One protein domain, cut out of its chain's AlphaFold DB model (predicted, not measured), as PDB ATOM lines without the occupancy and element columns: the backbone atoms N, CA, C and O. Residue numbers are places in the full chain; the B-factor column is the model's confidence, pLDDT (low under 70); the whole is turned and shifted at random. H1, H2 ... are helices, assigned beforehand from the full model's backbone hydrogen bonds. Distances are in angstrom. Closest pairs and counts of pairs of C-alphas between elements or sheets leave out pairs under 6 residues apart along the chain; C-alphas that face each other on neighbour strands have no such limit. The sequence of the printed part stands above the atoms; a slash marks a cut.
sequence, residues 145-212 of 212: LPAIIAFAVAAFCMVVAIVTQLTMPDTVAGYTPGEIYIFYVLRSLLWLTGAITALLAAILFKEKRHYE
ATOM      1  N   LEU A 145      14.644 -57.274  -5.172       73.25
ATOM      2  CA  LEU A 145      16.089 -57.028  -5.271       73.25
ATOM      3  C   LEU A 145      16.498 -56.293  -6.583       73.25
ATOM      4  O   LEU A 145      17.339 -55.397  -6.508       73.25
ATOM      5  N   PRO A 146      15.850 -56.548  -7.748       69.25
ATOM      6  CA  PRO A 146      15.965 -55.711  -8.948       69.25
ATOM      7  C   PRO A 146      15.738 -54.224  -8.771       69.25
ATOM      8  O   PRO A 146      16.542 -53.428  -9.247       69.25
ATOM      9  N   ALA A 147      14.640 -53.844  -8.124       71.50
ATOM     10  CA  ALA A 147      14.250 -52.453  -7.973       71.50
ATOM     11  C   ALA A 147      15.286 -51.688  -7.143       71.50
ATOM     12  O   ALA A 147      15.616 -50.550  -7.459       71.50
ATOM     13  N   ILE A 148      15.861 -52.347  -6.133       75.69
ATOM     14  CA  ILE A 148      16.910 -51.773  -5.287       75.69
ATOM     15  C   ILE A 148      18.195 -51.556  -6.094       75.69
ATOM     16  O   ILE A 148      18.785 -50.481  -6.022       75.69
ATOM     17  N   ILE A 149      18.608 -52.542  -6.902       77.81
ATOM     18  CA  ILE A 149      19.788 -52.409  -7.771       77.81
ATOM     19  C   ILE A 149      19.569 -51.296  -8.800       77.81
ATOM     20  O   ILE A 149      20.430 -50.435  -8.960       77.81
ATOM     21  N   ALA A 150      18.411 -51.272  -9.462       76.19
ATOM     22  CA  ALA A 150      18.081 -50.246 -10.447       76.19
ATOM     23  C   ALA A 150      18.084 -48.839  -9.829       76.19
ATOM     24  O   ALA A 150      18.637 -47.912 -10.417       76.19
ATOM     25  N   PHE A 151      17.533 -48.687  -8.621       76.81
ATOM     26  CA  PHE A 151      17.543 -47.421  -7.893       76.81
ATOM     27  C   PHE A 151      18.962 -46.984  -7.511       76.81
ATOM     28  O   PHE A 151      19.314 -45.824  -7.707       76.81
ATOM     29  N   ALA A 152      19.798 -47.904  -7.020       78.06
ATOM     30  CA  ALA A 152      21.188 -47.606  -6.680       78.06
ATOM     31  C   ALA A 152      21.996 -47.153  -7.909       78.06
ATOM     32  O   ALA A 152      22.734 -46.172  -7.828       78.06
ATOM     33  N   VAL A 153      21.812 -47.817  -9.056       80.12
ATOM     34  CA  VAL A 153      22.445 -47.427 -10.328       80.12
ATOM     35  C   VAL A 153      21.941 -46.056 -10.790       80.12
ATOM     36  O   VAL A 153      22.747 -45.204 -11.151       80.12
ATOM     37  N   ALA A 154      20.631 -45.800 -10.726       77.31
ATOM     38  CA  ALA A 154      20.059 -44.505 -11.095       77.31
ATOM     39  C   ALA A 154      20.575 -43.363 -10.201       77.31
ATOM     40  O   ALA A 154      20.958 -42.307 -10.706       77.31
ATOM     41  N   ALA A 155      20.643 -43.589  -8.886       75.50
ATOM     42  CA  ALA A 155      21.193 -42.631  -7.934       75.50
ATOM     43  C   ALA A 155      22.679 -42.355  -8.205       75.50
ATOM     44  O   ALA A 155      23.097 -41.199  -8.210       75.50
ATOM     45  N   PHE A 156      23.465 -43.394  -8.502       79.19
ATOM     46  CA  PHE A 156      24.871 -43.246  -8.871       79.19
ATOM     47  C   PHE A 156      25.044 -42.417 -10.152       79.19
ATOM     48  O   PHE A 156      25.821 -41.462 -10.156       79.19
ATOM     49  N   CYS A 157      24.273 -42.709 -11.205       77.50
ATOM     50  CA  CYS A 157      24.285 -41.932 -12.449       77.50
ATOM     51  C   CYS A 157      23.908 -40.457 -12.224       77.50
ATOM     52  O   CYS A 157      24.527 -39.576 -12.816       77.50
ATOM     53  N   MET A 158      22.934 -40.174 -11.352       80.06
ATOM     54  CA  MET A 158      22.561 -38.802 -10.991       80.06
ATOM     55  C   MET A 158      23.683 -38.072 -10.247       80.06
ATOM     56  O   MET A 158      24.009 -36.945 -10.607       80.06
ATOM     57  N   VAL A 159      24.309 -38.703  -9.247       79.94
ATOM     58  CA  VAL A 159      25.439 -38.103  -8.509       79.94
ATOM     59  C   VAL A 159      26.591 -37.802  -9.455       79.94
ATOM     60  O   VAL A 159      27.148 -36.711  -9.421       79.94
ATOM     61  N   VAL A 160      26.905 -38.741 -10.342       78.31
ATOM     62  CA  VAL A 160      27.891 -38.554 -11.401       78.31
ATOM     63  C   VAL A 160      27.550 -37.349 -12.274       78.31
ATOM     64  O   VAL A 160      28.416 -36.509 -12.495       78.31
ATOM     65  N   ALA A 161      26.306 -37.245 -12.748       75.81
ATOM     66  CA  ALA A 161      25.878 -36.141 -13.599       75.81
ATOM     67  C   ALA A 161      26.043 -34.794 -12.880       75.81
ATOM     68  O   ALA A 161      26.608 -33.858 -13.448       75.81
ATOM     69  N   ILE A 162      25.636 -34.727 -11.610       78.75
ATOM     70  CA  ILE A 162      25.791 -33.541 -10.762       78.75
ATOM     71  C   ILE A 162      27.270 -33.194 -10.588       78.75
ATOM     72  O   ILE A 162      27.655 -32.057 -10.832       78.75
ATOM     73  N   VAL A 163      28.119 -34.161 -10.227       78.75
ATOM     74  CA  VAL A 163      29.563 -33.930 -10.072       78.75
ATOM     75  C   VAL A 163      30.162 -33.435 -11.382       78.75
ATOM     76  O   VAL A 163      30.881 -32.446 -11.359       78.75
ATOM     77  N   THR A 164      29.811 -34.035 -12.524       72.25
ATOM     78  CA  THR A 164      30.317 -33.580 -13.826       72.25
ATOM     79  C   THR A 164      29.889 -32.157 -14.176       72.25
ATOM     80  O   THR A 164      30.688 -31.427 -14.755       72.25
ATOM     81  N   GLN A 165      28.671 -31.746 -13.804       72.75
ATOM     82  CA  GLN A 165      28.219 -30.363 -13.979       72.75
ATOM     83  C   GLN A 165      28.963 -29.405 -13.047       72.75
ATOM     84  O   GLN A 165      29.367 -28.333 -13.475       72.75
ATOM     85  N   LEU A 166      29.205 -29.803 -11.797       73.69
ATOM     86  CA  LEU A 166      29.944 -28.989 -10.829       73.69
ATOM     87  C   LEU A 166      31.438 -28.877 -11.162       73.69
ATOM     88  O   LEU A 166      32.081 -27.908 -10.774       73.69
ATOM     89  N   THR A 167      31.999 -29.863 -11.866       69.81
ATOM     90  CA  THR A 167      33.404 -29.861 -12.301       69.81
ATOM     91  C   THR A 167      33.628 -29.204 -13.656       69.81
ATOM     92  O   THR A 167      34.775 -29.154 -14.088       69.81
ATOM     93  N   MET A 168      32.585 -28.727 -14.342       65.06
ATOM     94  CA  MET A 168      32.763 -27.810 -15.466       65.06
ATOM     95  C   MET A 168      32.713 -26.382 -14.928       65.06
ATOM     96  O   MET A 168      31.629 -25.824 -14.775       65.06
ATOM     97  N   PRO A 169      33.861 -25.762 -14.618       58.06
ATOM     98  CA  PRO A 169      33.888 -24.324 -14.540       58.06
ATOM     99  C   PRO A 169      33.784 -23.831 -15.983       58.06
ATOM    100  O   PRO A 169      34.743 -23.902 -16.757       58.06
ATOM    101  N   ASP A 170      32.589 -23.394 -16.367       56.19
ATOM    102  CA  ASP A 170      32.403 -22.658 -17.605       56.19
ATOM    103  C   ASP A 170      33.465 -21.549 -17.635       56.19
ATOM    104  O   ASP A 170      33.522 -20.691 -16.754       56.19
ATOM    105  N   THR A 171      34.343 -21.586 -18.636       54.62
ATOM    106  CA  THR A 171      35.216 -20.467 -19.031       54.62
ATOM    107  C   THR A 171      36.409 -20.097 -18.136       54.62
ATOM    108  O   THR A 171      36.807 -18.933 -18.100       54.62
ATOM    109  N   VAL A 172      37.094 -21.049 -17.488       57.75
ATOM    110  CA  VAL A 172      38.436 -20.726 -16.952       57.75
ATOM    111  C   VAL A 172      39.437 -20.660 -18.108       57.75
ATOM    112  O   VAL A 172      39.837 -21.685 -18.664       57.75
ATOM    113  N   ALA A 173      39.829 -19.443 -18.483       58.72
ATOM    114  CA  ALA A 173      40.918 -19.187 -19.417       58.72
ATOM    115  C   ALA A 173      42.211 -19.822 -18.873       58.72
ATOM    116  O   ALA A 173      42.814 -19.309 -17.934       58.72
ATOM    117  N   GLY A 174      42.605 -20.977 -19.412       72.62
ATOM    118  CA  GLY A 174      43.809 -21.683 -18.966       72.62
ATOM    119  C   GLY A 174      43.855 -23.175 -19.282       72.62
ATOM    120  O   GLY A 174      44.941 -23.746 -19.277       72.62
ATOM    121  N   TYR A 175      42.722 -23.810 -19.593       76.19
ATOM    122  CA  TYR A 175      42.725 -25.229 -19.949       76.19
ATOM    123  C   TYR A 175      43.249 -25.470 -21.362       76.19
ATOM    124  O   TYR A 175      42.823 -24.839 -22.332       76.19
ATOM    125  N   THR A 176      44.161 -26.430 -21.478       83.81
ATOM    126  CA  THR A 176      44.667 -26.877 -22.775       83.81
ATOM    127  C   THR A 176      43.608 -27.734 -23.486       83.81
ATOM    128  O   THR A 176      42.857 -28.468 -22.835       83.81
ATOM    129  N   PRO A 177      43.536 -27.719 -24.831       79.88
ATOM    130  CA  PRO A 177      42.560 -28.523 -25.577       79.88
ATOM    131  C   PRO A 177      42.662 -30.036 -25.292       79.88
ATOM    132  O   PRO A 177      41.672 -30.757 -25.416       79.88
ATOM    133  N   GLY A 178      43.830 -30.520 -24.849       80.62
ATOM    134  CA  GLY A 178      44.021 -31.909 -24.420       80.62
ATOM    135  C   GLY A 178      43.303 -32.262 -23.112       80.62
ATOM    136  O   GLY A 178      42.765 -33.360 -22.988       80.62
ATOM    137  N   GLU A 179      43.224 -31.336 -22.157       78.62
ATOM    138  CA  GLU A 179      42.528 -31.561 -20.881       78.62
ATOM    139  C   GLU A 179      41.013 -31.607 -21.072       78.62
ATOM    140  O   GLU A 179      40.342 -32.467 -20.503       78.62
ATOM    141  N   ILE A 180      40.484 -30.759 -21.956       80.38
ATOM    142  CA  ILE A 180      39.069 -30.780 -22.345       80.38
ATOM    143  C   ILE A 180      38.702 -32.160 -22.915       80.38
ATOM    144  O   ILE A 180      37.687 -32.745 -22.532       80.38
ATOM    145  N   TYR A 181      39.557 -32.734 -23.768       81.94
ATOM    146  CA  TYR A 181      39.333 -34.067 -24.333       81.94
ATOM    147  C   TYR A 181      39.292 -35.168 -23.263       81.94
ATOM    148  O   TYR A 181      38.442 -36.058 -23.322       81.94
ATOM    149  N   ILE A 182      40.154 -35.091 -22.243       82.12
ATOM    150  CA  ILE A 182      40.166 -36.049 -21.127       82.12
ATOM    151  C   ILE A 182      38.823 -36.034 -20.387       82.12
ATOM    152  O   ILE A 182      38.271 -37.103 -20.115       82.12
ATOM    153  N   PHE A 183      38.241 -34.859 -20.132       78.38
ATOM    154  CA  PHE A 183      36.915 -34.758 -19.514       78.38
ATOM    155  C   PHE A 183      35.812 -35.380 -20.380       78.38
ATOM    156  O   PHE A 183      34.952 -36.096 -19.858       78.38
ATOM    157  N   TYR A 184      35.856 -35.194 -21.704       79.12
ATOM    158  CA  TYR A 184      34.916 -35.846 -22.626       79.12
ATOM    159  C   TYR A 184      35.053 -37.373 -22.641       79.12
ATOM    160  O   TYR A 184      34.041 -38.083 -22.675       79.12
ATOM    161  N   VAL A 185      36.283 -37.890 -22.588       81.69
ATOM    162  CA  VAL A 185      36.547 -39.332 -22.539       81.69
ATOM    163  C   VAL A 185      36.083 -39.921 -21.211       81.69
ATOM    164  O   VAL A 185      35.371 -40.922 -21.219       81.69
ATOM    165  N   LEU A 186      36.397 -39.286 -20.076       79.38
ATOM    166  CA  LEU A 186      35.912 -39.714 -18.760       79.38
ATOM    167  C   LEU A 186      34.385 -39.729 -18.703       79.38
ATOM    168  O   LEU A 186      33.802 -40.716 -18.260       79.38
ATOM    169  N   ARG A 187      33.734 -38.679 -19.212       77.31
ATOM    170  CA  ARG A 187      32.273 -38.618 -19.316       77.31
ATOM    171  C   ARG A 187      31.731 -39.775 -20.154       77.31
ATOM    172  O   ARG A 187      30.821 -40.469 -19.709       77.31
ATOM    173  N   SER A 188      32.306 -40.021 -21.329       77.31
ATOM    174  CA  SER A 188      31.887 -41.116 -22.216       77.31
ATOM    175  C   SER A 188      32.070 -42.491 -21.570       77.31
ATOM    176  O   SER A 188      31.149 -43.305 -21.595       77.31
ATOM    177  N   LEU A 189      33.218 -42.741 -20.935       79.44
ATOM    178  CA  LEU A 189      33.497 -43.992 -20.225       79.44
ATOM    179  C   LEU A 189      32.515 -44.215 -19.079       79.44
ATOM    180  O   LEU A 189      32.026 -45.324 -18.889       79.44
ATOM    181  N   LEU A 190      32.178 -43.160 -18.346       78.31
ATOM    182  CA  LEU A 190      31.279 -43.248 -17.208       78.31
ATOM    183  C   LEU A 190      29.844 -43.587 -17.639       78.31
ATOM    184  O   LEU A 190      29.237 -44.499 -17.078       78.31
ATOM    185  N   TRP A 191      29.343 -42.964 -18.710       81.25
ATOM    186  CA  TRP A 191      28.073 -43.356 -19.338       81.25
ATOM    187  C   TRP A 191      28.088 -44.809 -19.822       81.25
ATOM    188  O   TRP A 191      27.124 -45.548 -19.616       81.25
ATOM    189  N   LEU A 192      29.199 -45.240 -20.419       79.38
ATOM    190  CA  LEU A 192      29.366 -46.597 -20.930       79.38
ATOM    191  C   LEU A 192      29.371 -47.626 -19.788       79.38
ATOM    192  O   LEU A 192      28.691 -48.646 -19.882       79.38
ATOM    193  N   THR A 193      30.040 -47.336 -18.667       80.12
ATOM    194  CA  THR A 193      29.984 -48.191 -17.468       80.12
ATOM    195  C   THR A 193      28.571 -48.275 -16.889       80.12
ATOM    196  O   THR A 193      28.112 -49.375 -16.579       80.12
ATOM    197  N   GLY A 194      27.838 -47.155 -16.836       78.06
ATOM    198  CA  GLY A 194      26.427 -47.132 -16.448       78.06
ATOM    199  C   GLY A 194      25.566 -48.026 -17.346       78.06
ATOM    200  O   GLY A 194      24.830 -48.880 -16.849       78.06
ATOM    201  N   ALA A 195      25.727 -47.920 -18.666       76.25
ATOM    202  CA  ALA A 195      25.016 -48.758 -19.632       76.25
ATOM    203  C   ALA A 195      25.349 -50.254 -19.479       76.25
ATOM    204  O   ALA A 195      24.439 -51.084 -19.477       76.25
ATOM    205  N   ILE A 196      26.627 -50.606 -19.281       77.81
ATOM    206  CA  ILE A 196      27.051 -51.993 -19.027       77.81
ATOM    207  C   ILE A 196      26.413 -52.526 -17.742       77.81
ATOM    208  O   ILE A 196      25.872 -53.630 -17.745       77.81
ATOM    209  N   THR A 197      26.436 -51.759 -16.648       79.88
ATOM    210  CA  THR A 197      25.824 -52.199 -15.382       79.88
ATOM    211  C   THR A 197      24.314 -52.402 -15.502       79.88
ATOM    212  O   THR A 197      23.796 -53.402 -15.005       79.88
ATOM    213  N   ALA A 198      23.610 -51.523 -16.222       76.94
ATOM    214  CA  ALA A 198      22.185 -51.684 -16.501       76.94
ATOM    215  C   ALA A 198      21.900 -52.929 -17.363       76.94
ATOM    216  O   ALA A 198      20.960 -53.675 -17.085       76.94
ATOM    217  N   LEU A 199      22.735 -53.193 -18.373       76.62
ATOM    218  CA  LEU A 199      22.614 -54.364 -19.242       76.62
ATOM    219  C   LEU A 199      22.870 -55.672 -18.477       76.62
ATOM    220  O   LEU A 199      22.091 -56.616 -18.603       76.62
ATOM    221  N   LEU A 200      23.905 -55.719 -17.634       77.06
ATOM    222  CA  LEU A 200      24.184 -56.862 -16.759       77.06
ATOM    223  C   LEU A 200      23.026 -57.123 -15.794       77.06
ATOM    224  O   LEU A 200      22.590 -58.264 -15.659       77.06
ATOM    225  N   ALA A 201      22.477 -56.072 -15.178       78.75
ATOM    226  CA  ALA A 201      21.295 -56.201 -14.335       78.75
ATOM    227  C   ALA A 201      20.113 -56.794 -15.125       78.75
ATOM    228  O   ALA A 201      19.483 -57.743 -14.663       78.75
ATOM    229  N   ALA A 202      19.847 -56.307 -16.341       76.50
ATOM    230  CA  ALA A 202      18.772 -56.820 -17.190       76.50
ATOM    231  C   ALA A 202      18.957 -58.301 -17.576       76.50
ATOM    232  O   ALA A 202      17.983 -59.058 -17.561       76.50
ATOM    233  N   ILE A 203      20.187 -58.733 -17.880       75.88
ATOM    234  CA  ILE A 203      20.505 -60.138 -18.185       75.88
ATOM    235  C   ILE A 203      20.240 -61.022 -16.965       75.88
ATOM    236  O   ILE A 203      19.515 -62.012 -17.080       75.88
ATOM    237  N   LEU A 204      20.733 -60.621 -15.789       79.88
ATOM    238  CA  LEU A 204      20.491 -61.341 -14.536       79.88
ATOM    239  C   LEU A 204      18.988 -61.442 -14.218       79.88
ATOM    240  O   LEU A 204      18.524 -62.465 -13.712       79.88
ATOM    241  N   PHE A 205      18.193 -60.421 -14.567       76.00
ATOM    242  CA  PHE A 205      16.732 -60.480 -14.430       76.00
ATOM    243  C   PHE A 205      16.043 -61.402 -15.414       76.00
ATOM    244  O   PHE A 205      15.035 -62.021 -15.063       76.00
ATOM    245  N   LYS A 206      16.547 -61.481 -16.643       74.19
ATOM    246  CA  LYS A 206      15.999 -62.388 -17.646       74.19
ATOM    247  C   LYS A 206      16.225 -63.839 -17.238       74.19
ATOM    248  O   LYS A 206      15.299 -64.635 -17.331       74.19
ATOM    249  N   GLU A 207      17.417 -64.155 -16.745       78.50
ATOM    250  CA  GLU A 207      17.771 -65.509 -16.324       78.50
ATOM    251  C   GLU A 207      16.917 -65.964 -15.138       78.50
ATOM    252  O   GLU A 207      16.337 -67.043 -15.175       78.50
ATOM    253  N   LYS A 208      16.705 -65.094 -14.142       66.94
ATOM    254  CA  LYS A 208      15.883 -65.437 -12.975       66.94
ATOM    255  C   LYS A 208      14.416 -65.742 -13.317       66.94
ATOM    256  O   LYS A 208      13.817 -66.586 -12.667       66.94
ATOM    257  N   ARG A 209      13.858 -65.102 -14.353       66.69
ATOM    258  CA  ARG A 209      12.485 -65.364 -14.830       66.69
ATOM    259  C   ARG A 209      12.313 -66.690 -15.576       66.69
ATOM    260  O   ARG A 209      11.181 -67.072 -15.825       66.69
ATOM    261  N   HIS A 210      13.396 -67.363 -15.960       66.75
ATOM    262  CA  HIS A 210      13.325 -68.670 -16.621       66.75
ATOM    263  C   HIS A 210      13.345 -69.856 -15.646       66.75
ATOM    264  O   HIS A 210      13.137 -70.987 -16.081       66.75
ATOM    265  N   TYR A 211      13.604 -69.612 -14.359       59.38
ATOM    266  CA  TYR A 211      13.702 -70.649 -13.326       59.38
ATOM    267  C   TYR A 211      12.480 -70.727 -12.394       59.38
ATOM    268  O   TYR A 211      12.449 -71.603 -11.531       59.38
ATOM    269  N   GLU A 212      11.501 -69.837 -12.562       52.38
ATOM    270  CA  GLU A 212      10.193 -69.856 -11.883       52.38
ATOM    271  C   GLU A 212       9.099 -70.262 -12.875       52.38
ATOM    272  O   GLU A 212       8.207 -71.039 -12.466       52.38
TER     273      GLU A 212
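What this domain is: This is residues 145 to 212 of the 212 residues of an uncharacterized protein of Blastocatellia bacterium (UniProt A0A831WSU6). A long helical hairpin: the longer helix H2 runs along most of the length of a slim rod, and the shorter H1 runs beside it in the opposite direction, the two joined at one end by a loop. Residues 169 to 179, of which 177 to 179 belong to H2, stick out at that end, and residues 206 to 212, of which 206 to 208 belong to H2, stick out at the other. The printed part has 68 residues with two named helices, H1 and then H2, and no named strand; its class is all helix. It is only just extended, close to loose, with a radius of gyration of the C-alphas of 16.9 A, and spans 60 by 19 by 8 A.

Where its parts are: H2, the longest helix, holds residues 177 to 208 and measures 47.3 A from C-alpha 177 at (42.560, -28.523, -25.577) to C-alpha 208 at (15.883, -65.437, -12.975). H1 holds residues 145 to 166 and measures 31.8 A, beginning with C-alpha 145 at (16.089, -57.028, -5.271).

How they stand to each other: H2 and H1 touch, with 11 pairs of C-alphas within 8 A. Their closest C-alphas are those of Gly 194 and Cys 157, 6.9 A apart. They run opposite ways at a shallow tilt of 8 degrees, and their centres are 11.8 A apart. The two form a helical hairpin, joined by a short link of 10 residues. In H1 and H2 every O i to N i+4 pair is within hydrogen-bond range.

The domain as a whole: The two C-alphas farthest apart are those of Ala 173 and Glu 212, at 59.7 A. Without the stretches that stand free, the body has 50 residues and spans 38 by 17 by 6 A. The printed part has no cut and ends at Glu 212, the chain's last residue. The mean pLDDT of the printed part is 74.7; residue 146, residues 167 to 173 and residues 208 to 212 are under 70.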